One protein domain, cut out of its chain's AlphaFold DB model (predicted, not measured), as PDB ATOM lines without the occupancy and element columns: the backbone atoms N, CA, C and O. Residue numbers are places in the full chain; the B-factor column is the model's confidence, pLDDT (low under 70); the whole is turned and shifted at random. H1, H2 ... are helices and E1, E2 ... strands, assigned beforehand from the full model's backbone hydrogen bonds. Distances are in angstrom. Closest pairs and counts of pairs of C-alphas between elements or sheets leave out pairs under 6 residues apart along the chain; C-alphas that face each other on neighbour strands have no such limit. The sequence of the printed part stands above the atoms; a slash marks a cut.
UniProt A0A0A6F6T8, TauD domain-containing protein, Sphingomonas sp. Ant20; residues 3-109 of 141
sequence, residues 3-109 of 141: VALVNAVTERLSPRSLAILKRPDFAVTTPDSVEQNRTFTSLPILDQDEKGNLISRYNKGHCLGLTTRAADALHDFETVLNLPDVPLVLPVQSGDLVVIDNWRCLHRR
ATOM      1  N   VAL A   3     154.689 159.895 245.193       96.19
ATOM      2  CA  VAL A   3     155.987 160.354 245.698       96.19
ATOM      3  C   VAL A   3     155.930 161.840 246.024       96.19
ATOM      4  O   VAL A   3     155.174 162.571 245.396       96.19
ATOM      5  N   ALA A   4     156.717 162.297 246.988       97.06
ATOM      6  CA  ALA A   4     156.886 163.711 247.290       97.06
ATOM      7  C   ALA A   4     158.355 163.977 247.619       97.06
ATOM      8  O   ALA A   4     158.946 163.285 248.449       97.06
ATOM      9  N   LEU A   5     158.947 164.978 246.970       96.94
ATOM     10  CA  LEU A   5     160.304 165.407 247.292       96.94
ATOM     11  C   LEU A   5     160.297 166.154 248.624       96.94
ATOM     12  O   LEU A   5     159.431 166.995 248.856       96.94
ATOM     13  N   VAL A   6     161.293 165.894 249.470       97.06
ATOM     14  CA  VAL A   6     161.437 166.576 250.764       97.06
ATOM     15  C   VAL A   6     161.476 168.091 250.567       97.06
ATOM     16  O   VAL A   6     160.738 168.800 251.247       97.06
ATOM     17  N   ASN A   7     162.227 168.582 249.575       96.38
ATOM     18  CA  ASN A   7     162.306 170.015 249.279       96.38
ATOM     19  C   ASN A   7     160.938 170.631 248.956       96.38
ATOM     20  O   ASN A   7     160.596 171.659 249.535       96.38
ATOM     21  N   ALA A   8     160.121 169.959 248.135       96.19
ATOM     22  CA  ALA A   8     158.790 170.441 247.756       96.19
ATOM     23  C   ALA A   8     157.848 170.596 248.964       96.19
ATOM     24  O   ALA A   8     156.987 171.475 248.974       96.19
ATOM     25  N   VAL A   9     158.023 169.763 249.998       96.94
ATOM     26  CA  VAL A   9     157.327 169.924 251.282       96.94
ATOM     27  C   VAL A   9     157.929 171.099 252.054       96.94
ATOM     28  O   VAL A   9     157.216 171.996 252.489       96.94
ATOM     29  N   THR A  10     159.253 171.135 252.218       96.06
ATOM     30  CA  THR A  10     159.903 172.133 253.081       96.06
ATOM     31  C   THR A  10     159.813 173.568 252.576       96.06
ATOM     32  O   THR A  10     159.758 174.481 253.393       96.06
ATOM     33  N   GLU A  11     159.749 173.777 251.261       96.62
ATOM     34  CA  GLU A  11     159.595 175.099 250.636       96.62
ATOM     35  C   GLU A  11     158.248 175.761 250.964       96.62
ATOM     36  O   GLU A  11     158.110 176.976 250.854       96.62
ATOM     37  N   ARG A  12     157.259 174.973 251.398       96.94
ATOM     38  CA  ARG A  12     155.911 175.441 251.755       96.94
ATOM     39  C   ARG A  12     155.686 175.534 253.260       96.94
ATOM     40  O   ARG A  12     154.612 175.940 253.696       96.94
ATOM     41  N   LEU A  13     156.672 175.135 254.061       97.56
ATOM     42  CA  LEU A  13     156.588 175.232 255.511       97.56
ATOM     43  C   LEU A  13     156.909 176.642 255.980       97.56
ATOM     44  O   LEU A  13     157.740 177.347 255.408       97.56
ATOM     45  N   SER A  14     156.302 177.025 257.101       97.94
ATOM     46  CA  SER A  14     156.727 178.235 257.793       97.94
ATOM     47  C   SER A  14     158.194 178.099 258.243       97.94
ATOM     48  O   SER A  14     158.619 177.002 258.635       97.94
ATOM     49  N   PRO A  15     158.974 179.199 258.290       97.75
ATOM     50  CA  PRO A  15     160.343 179.164 258.809       97.75
ATOM     51  C   PRO A  15     160.428 178.602 260.234       97.75
ATOM     52  O   PRO A  15     161.400 177.941 260.596       97.75
ATOM     53  N   ARG A  16     159.381 178.825 261.040       98.06
ATOM     54  CA  ARG A  16     159.267 178.302 262.403       98.06
ATOM     55  C   ARG A  16     159.134 176.778 262.411       98.06
ATOM     56  O   ARG A  16     159.885 176.125 263.130       98.06
ATOM     57  N   SER A  17     158.204 176.220 261.637       98.31
ATOM     58  CA  SER A  17     157.966 174.769 261.586       98.31
ATOM     59  C   SER A  17     159.194 174.055 261.020       98.31
ATOM     60  O   SER A  17     159.655 173.075 261.600       98.31
ATOM     61  N   LEU A  18     159.815 174.621 259.977       98.12
ATOM     62  CA  LEU A  18     161.075 174.122 259.421       98.12
ATOM     63  C   LEU A  18     162.206 174.101 260.461       98.12
ATOM     64  O   LEU A  18     162.930 173.113 260.561       98.12
ATOM     65  N   ALA A  19     162.359 175.166 261.252       98.12
ATOM     66  CA  ALA A  19     163.375 175.226 262.301       98.12
ATOM     67  C   ALA A  19     163.124 174.210 263.426       98.12
ATOM     68  O   ALA A  19     164.081 173.662 263.965       98.12
ATOM     69  N   ILE A  20     161.861 173.945 263.779       98.50
ATOM     70  CA  ILE A  20     161.497 172.947 264.796       98.50
ATOM     71  C   ILE A  20     161.759 171.530 264.285       98.50
ATOM     72  O   ILE A  20     162.354 170.739 265.004       98.50
ATOM     73  N   LEU A  21     161.390 171.217 263.042       98.38
ATOM     74  CA  LEU A  21     161.601 169.889 262.447       98.38
ATOM     75  C   LEU A  21     163.082 169.485 262.363       98.38
ATOM     76  O   LEU A  21     163.377 168.295 262.274       98.38
ATOM     77  N   LYS A  22     163.998 170.460 262.419       98.12
ATOM     78  CA  LYS A  22     165.455 170.258 262.479       98.12
ATOM     79  C   LYS A  22     166.012 170.052 263.892       98.12
ATOM     80  O   LYS A  22     167.208 169.825 264.046       98.12
ATOM     81  N   ARG A  23     165.188 170.167 264.935       97.94
ATOM     82  CA  ARG A  23     165.609 169.973 266.332       97.94
ATOM     83  C   ARG A  23     165.435 168.524 266.767       97.94
ATOM     84  O   ARG A  23     164.527 167.863 266.269       97.94
ATOM     85  N   PRO A  24     166.226 168.051 267.745       97.56
ATOM     86  CA  PRO A  24     166.098 166.717 268.322       97.56
ATOM     87  C   PRO A  24     164.889 166.599 269.272       97.56
ATOM     88  O   PRO A  24     165.024 166.143 270.401       97.56
ATOM     89  N   ASP A  25     163.701 167.012 268.827       97.88
ATOM     90  CA  ASP A  25     162.476 167.061 269.639       97.88
ATOM     91  C   ASP A  25     161.467 165.966 269.237       97.88
ATOM     92  O   ASP A  25     160.271 166.088 269.514       97.88
ATOM     93  N   PHE A  26     161.919 164.895 268.569       98.38
ATOM     94  CA  PHE A  26     161.052 163.832 268.059       98.38
ATOM     95  C   PHE A  26     161.494 162.438 268.499       98.38
ATOM     96  O   PHE A  26     162.674 162.173 268.755       98.38
ATOM     97  N   ALA A  27     160.512 161.542 268.558       97.06
ATOM     98  CA  ALA A  27     160.714 160.107 268.619       97.06
ATOM     99  C   ALA A  27     160.345 159.459 267.283       97.06
ATOM    100  O   ALA A  27     159.331 159.816 266.679       97.06
ATOM    101  N   VAL A  28     161.155 158.499 266.840       95.19
ATOM    102  CA  VAL A  28     160.938 157.723 265.618       95.19
ATOM    103  C   VAL A  28     160.956 156.242 265.956       95.19
ATOM    104  O   VAL A  28     161.906 155.741 266.554       95.19
ATOM    105  N   THR A  29     159.898 155.543 265.572       93.00
ATOM    106  CA  THR A  29     159.746 154.105 265.783       93.00
ATOM    107  C   THR A  29     160.052 153.365 264.488       93.00
ATOM    108  O   THR A  29     159.694 153.815 263.398       93.00
ATOM    109  N   THR A  30     160.707 152.213 264.572       87.81
ATOM    110  CA  THR A  30     160.871 151.341 263.405       87.81
ATOM    111  C   THR A  30     159.505 150.916 262.841       87.81
ATOM    112  O   THR A  30     158.549 150.777 263.606       87.81
ATOM    113  N   PRO A  31     159.380 150.698 261.519       82.94
ATOM    114  CA  PRO A  31     158.164 150.137 260.933       82.94
ATOM    115  C   PRO A  31     157.857 148.730 261.468       82.94
ATOM    116  O   PRO A  31     158.787 147.975 261.745       82.94
ATOM    117  N   ASP A  32     156.580 148.337 261.464       77.88
ATOM    118  CA  ASP A  32     156.103 147.025 261.956       77.88
ATOM    119  C   ASP A  32     156.713 145.813 261.227       77.88
ATOM    120  O   ASP A  32     156.633 144.680 261.691       77.88
ATOM    121  N   SER A  33     157.302 146.034 260.049       74.56
ATOM    122  CA  SER A  33     157.969 145.000 259.255       74.56
ATOM    123  C   SER A  33     159.383 144.663 259.738       74.56
ATOM    124  O   SER A  33     159.996 143.742 259.200       74.56
ATOM    125  N   VAL A  34     159.914 145.397 260.718       72.75
ATOM    126  CA  VAL A  34     161.203 145.113 261.357       72.75
ATOM    127  C   VAL A  34     160.958 144.230 262.581       72.75
ATOM    128  O   VAL A  34     160.130 144.559 263.421       72.75
ATOM    129  N   GLU A  35     161.704 143.128 262.714       65.75
ATOM    130  CA  GLU A  35     161.504 142.113 263.770       65.75
ATOM    131  C   GLU A  35     161.526 142.667 265.206       65.75
ATOM    132  O   GLU A  35     160.967 142.061 266.117       65.75
ATOM    133  N   GLN A  36     162.178 143.810 265.425       73.25
ATOM    134  CA  GLN A  36     162.247 144.468 266.723       73.25
ATOM    135  C   GLN A  36     161.736 145.898 266.612       73.25
ATOM    136  O   GLN A  36     162.422 146.760 266.061       73.25
ATOM    137  N   ASN A  37     160.569 146.149 267.206       77.44
ATOM    138  CA  ASN A  37     160.046 147.496 267.385       77.44
ATOM    139  C   ASN A  37     160.947 148.276 268.343       77.44
ATOM    140  O   ASN A  37     160.958 148.034 269.550       77.44
ATOM    141  N   ARG A  38     161.726 149.204 267.788       87.25
ATOM    142  CA  ARG A  38     162.599 150.104 268.541       87.25
ATOM    143  C   ARG A  38     162.144 151.536 268.330       87.25
ATOM    144  O   ARG A  38     161.866 151.936 267.203       87.25
ATOM    145  N   THR A  39     162.120 152.299 269.415       90.88
ATOM    146  CA  THR A  39     161.853 153.736 269.389       90.88
ATOM    147  C   THR A  39     163.127 154.481 269.730       90.88
ATOM    148  O   THR A  39     163.725 154.260 270.783       90.88
ATOM    149  N   PHE A  40     163.521 155.385 268.848       93.00
ATOM    150  CA  PHE A  40     164.644 156.285 269.038       93.00
ATOM    151  C   PHE A  40     164.112 157.663 269.406       93.00
ATOM    152  O   PHE A  40     163.214 158.171 268.742       93.00
ATOM    153  N   THR A  41     164.640 158.266 270.467       95.06
ATOM    154  CA  THR A  41     164.254 159.607 270.926       95.06
ATOM    155  C   THR A  41     165.356 160.614 270.632       95.06
ATOM    156  O   THR A  41     166.494 160.249 270.339       95.06
ATOM    157  N   SER A  42     165.026 161.897 270.763       95.00
ATOM    158  CA  SER A  42     165.961 163.005 270.553       95.00
ATOM    159  C   SER A  42     166.492 163.081 269.118       95.00
ATOM    160  O   SER A  42     167.675 163.331 268.890       95.00
ATOM    161  N   LEU A  43     165.615 162.844 268.138       96.12
ATOM    162  CA  LEU A  43     165.947 162.915 266.716       96.12
ATOM    163  C   LEU A  43     165.258 164.089 266.031       96.12
ATOM    164  O   LEU A  43     164.142 164.433 266.416       96.12
ATOM    165  N   PRO A  44     165.881 164.687 265.004       97.56
ATOM    166  CA  PRO A  44     165.196 165.591 264.096       97.56
ATOM    167  C   PRO A  44     164.435 164.820 263.016       97.56
ATOM    168  O   PRO A  44     164.863 163.749 262.583       97.56
ATOM    169  N   ILE A  45     163.329 165.385 262.529       98.00
ATOM    170  CA  ILE A  45     162.622 164.857 261.350       98.00
ATOM    171  C   ILE A  45     163.357 165.238 260.067       98.00
ATOM    172  O   ILE A  45     163.442 164.422 259.149       98.00
ATOM    173  N   LEU A  46     163.886 166.463 260.020       97.94
ATOM    174  CA  LEU A  46     164.659 166.998 258.908       97.94
ATOM    175  C   LEU A  46     166.111 167.192 259.323       97.94
ATOM    176  O   LEU A  46     166.387 167.827 260.334       97.94
ATOM    177  N   ASP A  47     167.030 166.708 258.506       96.25
ATOM    178  CA  ASP A  47     168.465 166.865 258.727       96.25
ATOM    179  C   ASP A  47     169.147 167.277 257.418       96.25
ATOM    180  O   ASP A  47     168.486 167.456 256.390       96.25
ATOM    181  N   GLN A  48     170.461 167.454 257.451       95.00
ATOM    182  CA  GLN A  48     171.274 167.696 256.272       95.00
ATOM    183  C   GLN A  48     172.276 166.565 256.068       95.00
ATOM    184  O   GLN A  48     172.901 166.082 257.009       95.00
ATOM    185  N   ASP A  49     172.440 166.144 254.816       91.25
ATOM    186  CA  ASP A  49     173.537 165.253 254.453       91.25
ATOM    187  C   ASP A  49     174.892 165.984 254.444       91.25
ATOM    188  O   ASP A  49     174.976 167.202 254.606       91.25
ATOM    189  N   GLU A  50     175.977 165.241 254.203       89.62
ATOM    190  CA  GLU A  50     177.349 165.777 254.146       89.62
ATOM    191  C   GLU A  50     177.534 166.895 253.098       89.62
ATOM    192  O   GLU A  50     178.488 167.665 253.167       89.62
ATOM    193  N   LYS A  51     176.625 166.997 252.123       90.62
ATOM    194  CA  LYS A  51     176.625 168.013 251.063       90.62
ATOM    195  C   LYS A  51     175.649 169.163 251.355       90.62
ATOM    196  O   LYS A  51     175.458 170.020 250.498       90.62
ATOM    197  N   GLY A  52     175.019 169.180 252.530       92.12
ATOM    198  CA  GLY A  52     174.066 170.204 252.956       92.12
ATOM    199  C   GLY A  52     172.644 170.033 252.412       92.12
ATOM    200  O   GLY A  52     171.797 170.896 252.667       92.12
ATOM    201  N   ASN A  53     172.346 168.952 251.683       92.81
ATOM    202  CA  ASN A  53     171.003 168.722 251.146       92.81
ATOM    203  C   ASN A  53     170.068 168.266 252.259       92.81
ATOM    204  O   ASN A  53     170.451 167.438 253.085       92.81
ATOM    205  N   LEU A  54     168.828 168.756 252.237       95.00
ATOM    206  CA  LEU A  54     167.817 168.321 253.189       95.00
ATOM    207  C   LEU A  54     167.448 166.856 252.966       95.00
ATOM    208  O   LEU A  54     167.173 166.422 251.844       95.00
ATOM    209  N   ILE A  55     167.408 166.125 254.071       96.88
ATOM    210  CA  ILE A  55     166.966 164.740 254.149       96.88
ATOM    211  C   ILE A  55     165.883 164.606 255.217       96.88
ATOM    212  O   ILE A  55     165.817 165.402 256.155       96.88
ATOM    213  N   SER A  56     165.023 163.604 255.072       97.19
ATOM    214  CA  SER A  56     163.941 163.319 256.007       97.19
ATOM    215  C   SER A  56     163.966 161.867 256.455       97.19
ATOM    216  O   SER A  56     164.229 160.961 255.667       97.19
ATOM    217  N   ARG A  57     163.636 161.657 257.730       94.81
ATOM    218  CA  ARG A  57     163.345 160.336 258.311       94.81
ATOM    219  C   ARG A  57     161.856 160.129 258.593       94.81
ATOM    220  O   ARG A  57     161.490 159.205 259.313       94.81
ATOM    221  N   TYR A  58     161.006 161.022 258.084       96.31
ATOM    222  CA  TYR A  58     159.572 160.975 258.335       96.31
ATOM    223  C   TYR A  58     158.975 159.644 257.873       96.31
ATOM    224  O   TYR A  58     159.111 159.241 256.716       96.31
ATOM    225  N   ASN A  59     158.241 159.006 258.777       92.56
ATOM    226  CA  ASN A  59     157.413 157.853 258.487       92.56
ATOM    227  C   ASN A  59     156.056 158.036 259.172       92.56
ATOM    228  O   ASN A  59     155.973 158.201 260.392       92.56
ATOM    229  N   LYS A  60     154.987 158.025 258.373       91.81
ATOM    230  CA  LYS A  60     153.631 158.288 258.854       91.81
ATOM    231  C   LYS A  60     153.230 157.255 259.904       91.81
ATOM    232  O   LYS A  60     153.304 156.060 259.652       91.81
ATOM    233  N   GLY A  61     152.766 157.728 261.061       90.81
ATOM    234  CA  GLY A  61     152.373 156.871 262.187       90.81
ATOM    235  C   GLY A  61     153.542 156.335 263.020       90.81
ATOM    236  O   GLY A  61     153.310 155.719 264.053       90.81
ATOM    237  N   HIS A  62     154.784 156.614 262.619       93.50
ATOM    238  CA  HIS A  62     156.000 156.175 263.307       93.50
ATOM    239  C   HIS A  62     156.877 157.349 263.762       93.50
ATOM    240  O   HIS A  62     158.022 157.150 264.155       93.50
ATOM    241  N   CYS A  63     156.372 158.578 263.692       96.12
ATOM    242  CA  CYS A  63     157.039 159.782 264.179       96.12
ATOM    243  C   CYS A  63     156.133 160.479 265.191       96.12
ATOM    244  O   CYS A  63     154.933 160.613 264.957       96.12
ATOM    245  N   LEU A  64     156.713 160.945 266.295       97.31
ATOM    246  CA  LEU A  64     156.003 161.641 267.362       97.31
ATOM    247  C   LEU A  64     156.790 162.879 267.794       97.31
ATOM    248  O   LEU A  64     157.987 162.787 268.061       97.31
ATOM    249  N   GLY A  65     156.120 164.026 267.904       97.75
ATOM    250  CA  GLY A  65     156.689 165.210 268.545       97.75
ATOM    251  C   GLY A  65     156.700 165.056 270.067       97.75
ATOM    252  O   GLY A  65     155.660 164.805 270.668       97.75
ATOM    253  N   LEU A  66     157.863 165.229 270.696       97.94
ATOM    254  CA  LEU A  66     158.047 165.105 272.151       97.94
ATOM    255  C   LEU A  66     157.617 166.359 272.925       97.94
ATOM    256  O   LEU A  66     157.547 166.351 274.151       97.94
ATOM    257  N   THR A  67     157.320 167.446 272.212       97.88
ATOM    258  CA  THR A  67     156.773 168.690 272.763       97.88
ATOM    259  C   THR A  67     155.566 169.127 271.941       97.88
ATOM    260  O   THR A  67     155.449 168.754 270.774       97.88
ATOM    261  N   THR A  68     154.706 169.987 272.496       98.12
ATOM    262  CA  THR A  68     153.573 170.570 271.751       98.12
ATOM    263  C   THR A  68     154.037 171.234 270.456       98.12
ATOM    264  O   THR A  68     153.499 170.964 269.395       98.12
ATOM    265  N   ARG A  69     155.123 172.015 270.510       98.06
ATOM    266  CA  ARG A  69     155.668 172.694 269.324       98.06
ATOM    267  C   ARG A  69     156.178 171.713 268.266       98.06
ATOM    268  O   ARG A  69     156.046 171.995 267.081       98.06
ATOM    269  N   ALA A  70     156.780 170.600 268.687       98.38
ATOM    270  CA  ALA A  70     157.230 169.551 267.777       98.38
ATOM    271  C   ALA A  70     156.040 168.818 267.145       98.38
ATOM    272  O   ALA A  70     156.046 168.582 265.941       98.38
ATOM    273  N   ALA A  71     155.001 168.519 267.929       98.31
ATOM    274  CA  ALA A  71     153.771 167.917 267.426       98.31
ATOM    275  C   ALA A  71     153.068 168.833 266.408       98.31
ATOM    276  O   ALA A  71     152.717 168.367 265.327       98.31
ATOM    277  N   ASP A  72     152.963 170.132 266.699       98.50
ATOM    278  CA  ASP A  72     152.401 171.127 265.778       98.50
ATOM    279  C   ASP A  72     153.213 171.202 264.475       98.50
ATOM    280  O   ASP A  72     152.658 171.149 263.384       98.50
ATOM    281  N   ALA A  73     154.547 171.251 264.566       98.56
ATOM    282  CA  ALA A  73     155.406 171.303 263.383       98.56
ATOM    283  C   ALA A  73     155.335 170.017 262.537       98.56
ATOM    284  O   ALA A  73     155.427 170.080 261.310       98.56
ATOM    285  N   LEU A  74     155.161 168.853 263.174       98.44
ATOM    286  CA  LEU A  74     154.908 167.593 262.476       98.44
ATOM    287  C   LEU A  74     153.543 167.612 261.782       98.44
ATOM    288  O   LEU A  74     153.434 167.178 260.640       98.44
ATOM    289  N   HIS A  75     152.520 168.162 262.434       98.19
ATOM    290  CA  HIS A  75     151.201 168.332 261.838       98.19
ATOM    291  C   HIS A  75     151.226 169.281 260.629       98.19
ATOM    292  O   HIS A  75     150.632 168.970 259.595       98.19
ATOM    293  N   ASP A  76     151.967 170.391 260.704       98.31
ATOM    294  CA  ASP A  76     152.193 171.286 259.563       98.31
ATOM    295  C   ASP A  76     152.863 170.540 258.399       98.31
ATOM    296  O   ASP A  76     152.438 170.661 257.247       98.31
ATOM    297  N   PHE A  77     153.885 169.727 258.696       98.31
ATOM    298  CA  PHE A  77     154.563 168.885 257.708       98.31
ATOM    299  C   PHE A  77     153.591 167.940 257.000       98.31
ATOM    300  O   PHE A  77     153.574 167.866 255.771       98.31
ATOM    301  N   GLU A  78     152.747 167.245 257.763       97.50
ATOM    302  CA  GLU A  78     151.733 166.345 257.217       97.50
ATOM    303  C   GLU A  78     150.664 167.081 256.412       97.50
ATOM    304  O   GLU A  78     150.210 166.579 255.381       97.50
ATOM    305  N   THR A  79     150.277 168.276 256.849       97.75
ATOM    306  CA  THR A  79     149.309 169.120 256.144       97.75
ATOM    307  C   THR A  79     149.848 169.511 254.774       97.75
ATOM    308  O   THR A  79     149.183 169.274 253.766       97.75
ATOM    309  N   VAL A  80     151.088 170.007 254.710       97.88
ATOM    310  CA  VAL A  80     151.755 170.338 253.445       97.88
ATOM    311  C   VAL A  80     151.925 169.102 252.561       97.88
ATOM    312  O   VAL A  80     151.637 169.158 251.368       97.88
ATOM    313  N   LEU A  81     152.338 167.968 253.135       96.38
ATOM    314  CA  LEU A  81     152.509 166.711 252.401       96.38
ATOM    315  C   LEU A  81     151.205 166.216 251.755       96.38
ATOM    316  O   LEU A  81     151.251 165.449 250.796       96.38
ATOM    317  N   ASN A  82     150.043 166.621 252.267       95.19
ATOM    318  CA  ASN A  82     148.743 166.254 251.711       95.19
ATOM    319  C   ASN A  82     148.126 167.330 250.806       95.19
ATOM    320  O   ASN A  82     147.027 167.102 250.296       95.19
ATOM    321  N   LEU A  83     148.809 168.456 250.560       96.56
ATOM    322  CA  LEU A  83     148.358 169.423 249.559       96.56
ATOM    323  C   LEU A  83     148.296 168.757 248.173       96.56
ATOM    324  O   LEU A  83     149.207 168.000 247.838       96.56
ATOM    325  N   PRO A  84     147.265 169.019 247.349       94.25
ATOM    326  CA  PRO A  84     147.047 168.290 246.092       94.25
ATOM    327  C   PRO A  84     148.207 168.344 245.092       94.25
ATOM    328  O   PRO A  84     148.353 167.442 244.275       94.25
ATOM    329  N   ASP A  85     149.013 169.399 245.149       94.69
ATOM    330  CA  ASP A  85     150.095 169.704 244.217       94.69
ATOM    331  C   ASP A  85     151.498 169.404 244.776       94.69
ATOM    332  O   ASP A  85     152.493 169.662 244.101       94.69
ATOM    333  N   VAL A  86     151.600 168.844 245.990       95.94
ATOM    334  CA  VAL A  86     152.881 168.420 246.581       95.94
ATOM    335  C   VAL A  86     153.231 166.975 246.195       95.94
ATOM    336  O   VAL A  86     154.331 166.748 245.682       95.94
ATOM    337  N   PRO A  87     152.352 165.972 246.387       95.38
ATOM    338  CA  PRO A  87     152.619 164.624 245.922       95.38
ATOM    339  C   PRO A  87     152.391 164.481 244.420       95.38
ATOM    340  O   PRO A  87     151.343 164.833 243.887       95.38
ATOM    341  N   LEU A  88     153.332 163.826 243.755       94.12
ATOM    342  CA  LEU A  88     153.232 163.438 242.358       94.12
ATOM    343  C   LEU A  88     152.759 161.990 242.254       94.12
ATOM    344  O   LEU A  88     153.246 161.093 242.953       94.12
ATOM    345  N   VAL A  89     151.811 161.741 241.353       93.25
ATOM    346  CA  VAL A  89     151.420 160.380 240.982       93.25
ATOM    347  C   VAL A  89     152.382 159.884 239.914       93.25
ATOM    348  O   VAL A  89     152.425 160.419 238.813       93.25
ATOM    349  N   LEU A  90     153.126 158.831 240.237       91.44
ATOM    350  CA  LEU A  90     153.991 158.129 239.298       91.44
ATOM    351  C   LEU A  90     153.242 156.901 238.748       91.44
ATOM    352  O   LEU A  90     153.048 155.931 239.501       91.44
ATOM    353  N   PRO A  91     152.768 156.921 237.488       90.06
ATOM    354  CA  PRO A  91     152.210 155.740 236.841       90.06
ATOM    355  C   PRO A  91     153.361 154.786 236.510       90.06
ATOM    356  O   PRO A  91     154.237 155.132 235.733       90.06
ATOM    357  N   VAL A  92     153.374 153.607 237.133       92.62
ATOM    358  CA  VAL A  92     154.414 152.591 236.910       92.62
ATOM    359  C   VAL A  92     153.791 151.452 236.114       92.62
ATOM    360  O   VAL A  92     152.773 150.896 236.540       92.62
ATOM    361  N   GLN A  93     154.376 151.153 234.963       92.81
ATOM    362  CA  GLN A  93     153.973 150.117 234.020       92.81
ATOM    363  C   GLN A  93     154.892 148.892 234.137       92.81
ATOM    364  O   GLN A  93     155.923 148.908 234.811       92.81
ATOM    365  N   SER A  94     154.508 147.800 233.475       94.06
ATOM    366  CA  SER A  94     155.390 146.639 233.342       94.06
ATOM    367  C   SER A  94     156.644 147.018 232.550       94.06
ATOM    368  O   SER A  94     156.534 147.634 231.493       94.06
ATOM    369  N   GLY A  95     157.817 146.638 233.054       95.31
ATOM    370  CA  GLY A  95     159.115 146.983 232.463       95.31
ATOM    371  C   GLY A  95     159.747 148.264 233.017       95.31
ATOM    372  O   GLY A  95     160.947 148.458 232.833       95.31
ATOM    373  N   ASP A  96     158.994 149.091 233.748       95.81
ATOM    374  CA  ASP A  96     159.550 150.288 234.376       95.81
ATOM    375  C   ASP A  96     160.443 149.934 235.572       95.81
ATOM    376  O   ASP A  96     160.108 149.091 236.411       95.81
ATOM    377  N   LEU A  97     161.552 150.665 235.700       95.06
ATOM    378  CA  LEU A  97     162.390 150.676 236.894       95.06
ATOM    379  C   LEU A  97     162.249 152.025 237.600       95.06
ATOM    380  O   LEU A  97     162.594 153.068 237.049       95.06
ATOM    381  N   VAL A  98     161.796 151.994 238.852       94.62
ATOM    382  CA  VAL A  98     161.699 153.189 239.697       94.62
ATOM    383  C   VAL A  98     162.806 153.162 240.741       94.62
ATOM    384  O   VAL A  98     162.862 152.257 241.573       94.62
ATOM    385  N   VAL A  99     163.662 154.185 240.720       94.88
ATOM    386  CA  VAL A  99     164.717 154.393 241.717       94.88
ATOM    387  C   VAL A  99     164.324 155.559 242.616       94.88
ATOM    388  O   VAL A  99     164.019 156.648 242.132       94.88
ATOM    389  N   ILE A 100     164.320 155.326 243.928       94.62
ATOM    390  CA  ILE A 100     163.920 156.311 244.935       94.62
ATOM    391  C   ILE A 100     165.083 156.532 245.892       94.62
ATOM    392  O   ILE A 100     165.553 155.594 246.535       94.62
ATOM    393  N   ASP A 101     165.509 157.787 246.021       93.75
ATOM    394  CA  ASP A 101     166.374 158.212 247.116       93.75
ATOM    395  C   ASP A 101     165.528 158.347 248.391       93.75
ATOM    396  O   ASP A 101     164.796 159.322 248.568       93.75
ATOM    397  N   ASN A 102     165.604 157.341 249.265       92.31
ATOM    398  CA  ASN A 102     164.765 157.240 250.462       92.31
ATOM    399  C   ASN A 102     164.997 158.372 251.477       92.31
ATOM    400  O   ASN A 102     164.166 158.580 252.354       92.31
ATOM    401  N   TRP A 103     166.107 159.106 251.365       93.38
ATOM    402  CA  TRP A 103     166.396 160.241 252.238       93.38
ATOM    403  C   TRP A 103     165.750 161.534 251.747       93.38
ATOM    404  O   TRP A 103     165.444 162.413 252.546       93.38
ATOM    405  N   ARG A 104     165.534 161.663 250.435       95.81
ATOM    406  CA  ARG A 104     165.066 162.905 249.793       95.81
ATOM    407  C   ARG A 104     163.672 162.795 249.193       95.81
ATOM    408  O   ARG A 104     163.119 163.798 248.739       95.81
ATOM    409  N   CYS A 105     163.098 161.598 249.181       96.25
ATOM    410  CA  CYS A 105     161.807 161.319 248.583       96.25
ATOM    411  C   CYS A 105     160.946 160.473 249.523       96.25
ATOM    412  O   CYS A 105     161.261 159.327 249.846       96.25
ATOM    413  N   LEU A 106     159.814 161.044 249.923       95.88
ATOM    414  CA  LEU A 106     158.745 160.330 250.601       95.88
ATOM    415  C   LEU A 106     157.914 159.590 249.560       95.88
ATOM    416  O   LEU A 106     157.684 160.092 248.461       95.88
ATOM    417  N   HIS A 107     157.410 158.413 249.906       94.69
ATOM    418  CA  HIS A 107     156.574 157.644 248.998       94.69
ATOM    419  C   HIS A 107     155.460 156.918 249.744       94.69
ATOM    420  O   HIS A 107     155.608 156.496 250.888       94.69
ATOM    421  N   ARG A 108     154.321 156.755 249.072       92.00
ATOM    422  CA  ARG A 108     153.201 155.949 249.556       92.00
ATOM    423  C   ARG A 108     152.538 155.202 248.415       92.00
ATOM    424  O   ARG A 108     152.583 155.602 247.247       92.00
ATOM    425  N   ARG A 109     151.865 154.112 248.767       89.44
ATOM    426  CA  ARG A 109     151.001 153.381 247.846       89.44
ATOM    427  C   ARG A 109     149.550 153.799 248.100       89.44
ATOM    428  O   ARG A 109     149.089 153.631 249.226       89.44
TER     429      ARG A 109
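This is residues 3 to 109 of the 141 residues of the protein "TauD domain-containing protein" of Sphingomonas sp. Ant20 (UniProt A0A0A6F6T8). One longer helix, H3, runs along one side, with the shorter H2 packed crosswise on it; a small three-stranded sheet, E3, E2 and E6, meets the first half of H3, and the strand pair E1 and E7 lies near its last residue. The small hairpin of E4 and E5 reaches away from H3, and a long loop sticks out with residues 91 to 97. The 107 printed residues hold three named helices and seven named strands in the order E1 H1 H2 E2 E3 E4 E5 E6 H3 E7; the class is mixed, with under half of the residues in named elements. The three sheets are antiparallel, the largest in the order E3, E2, E6. The whole is compact, with a radius of gyration of the C-alphas of 14.4 A and spans of 45 by 36 by 28 A.

E1, residues 3 to 5, begins at C-alpha 3, (155.987, 160.354, 245.698). H1 is residues 6 to 10, and H2, residues 15 to 21, measures 10.0 A. E2 is residues 26 to 29, 10.1 A, and E3 is residues 39 to 43, 10.4 A. E4 is residues 46 to 48, E5 residues 54 to 56 and E6 residues 63 to 65. H3, residues 68 to 81, measures 19.8 A from C-alpha 68 at (153.573, 170.570, 271.751). E7, residues 105 to 108, 10.2 A, ends at C-alpha 108, (153.201, 155.949, 249.556).

E2 and E3 form a hairpin, with N 40 and O 28 2.8 A apart, within hydrogen-bond range. E6 is the antiparallel neighbour of E2, with N 27 and O 64 2.9 A apart. H3 only grazes this sheet, with its residues 70 to 75; the closest C-alphas of E6 and H3, those of Gly 65 and Ala 71, are 4.1 A apart. H2 and H3 touch, about perpendicular at 74 degrees, closest at the C-alphas of Ser 17 and Ala 73, 4.7 A. H1 touches H3 at residues 77 to 81 alone, closest at the C-alphas of Val 9 and Leu 81, 5.9 A. E1 and E7 are antiparallel, with N 4 and O 106 2.8 A apart. E3 runs on into E4 across a break of 2 residues, at 63 degrees. E4 and E5 form a hairpin, with N 55 and O 47 2.9 A apart; both are apart from H3. In H1, H2 and H3 every O i to N i+4 pair is within hydrogen-bond range.

The two farthest C-alphas, those of Thr 68 and Gly 95, are 46.2 A apart. The printed part has no cut. The link from H3 to E7, 23 residues, is long, and its residues 91 to 97 stand free. The mean pLDDT of the printed part is 94.2, and residue 35 is under 70.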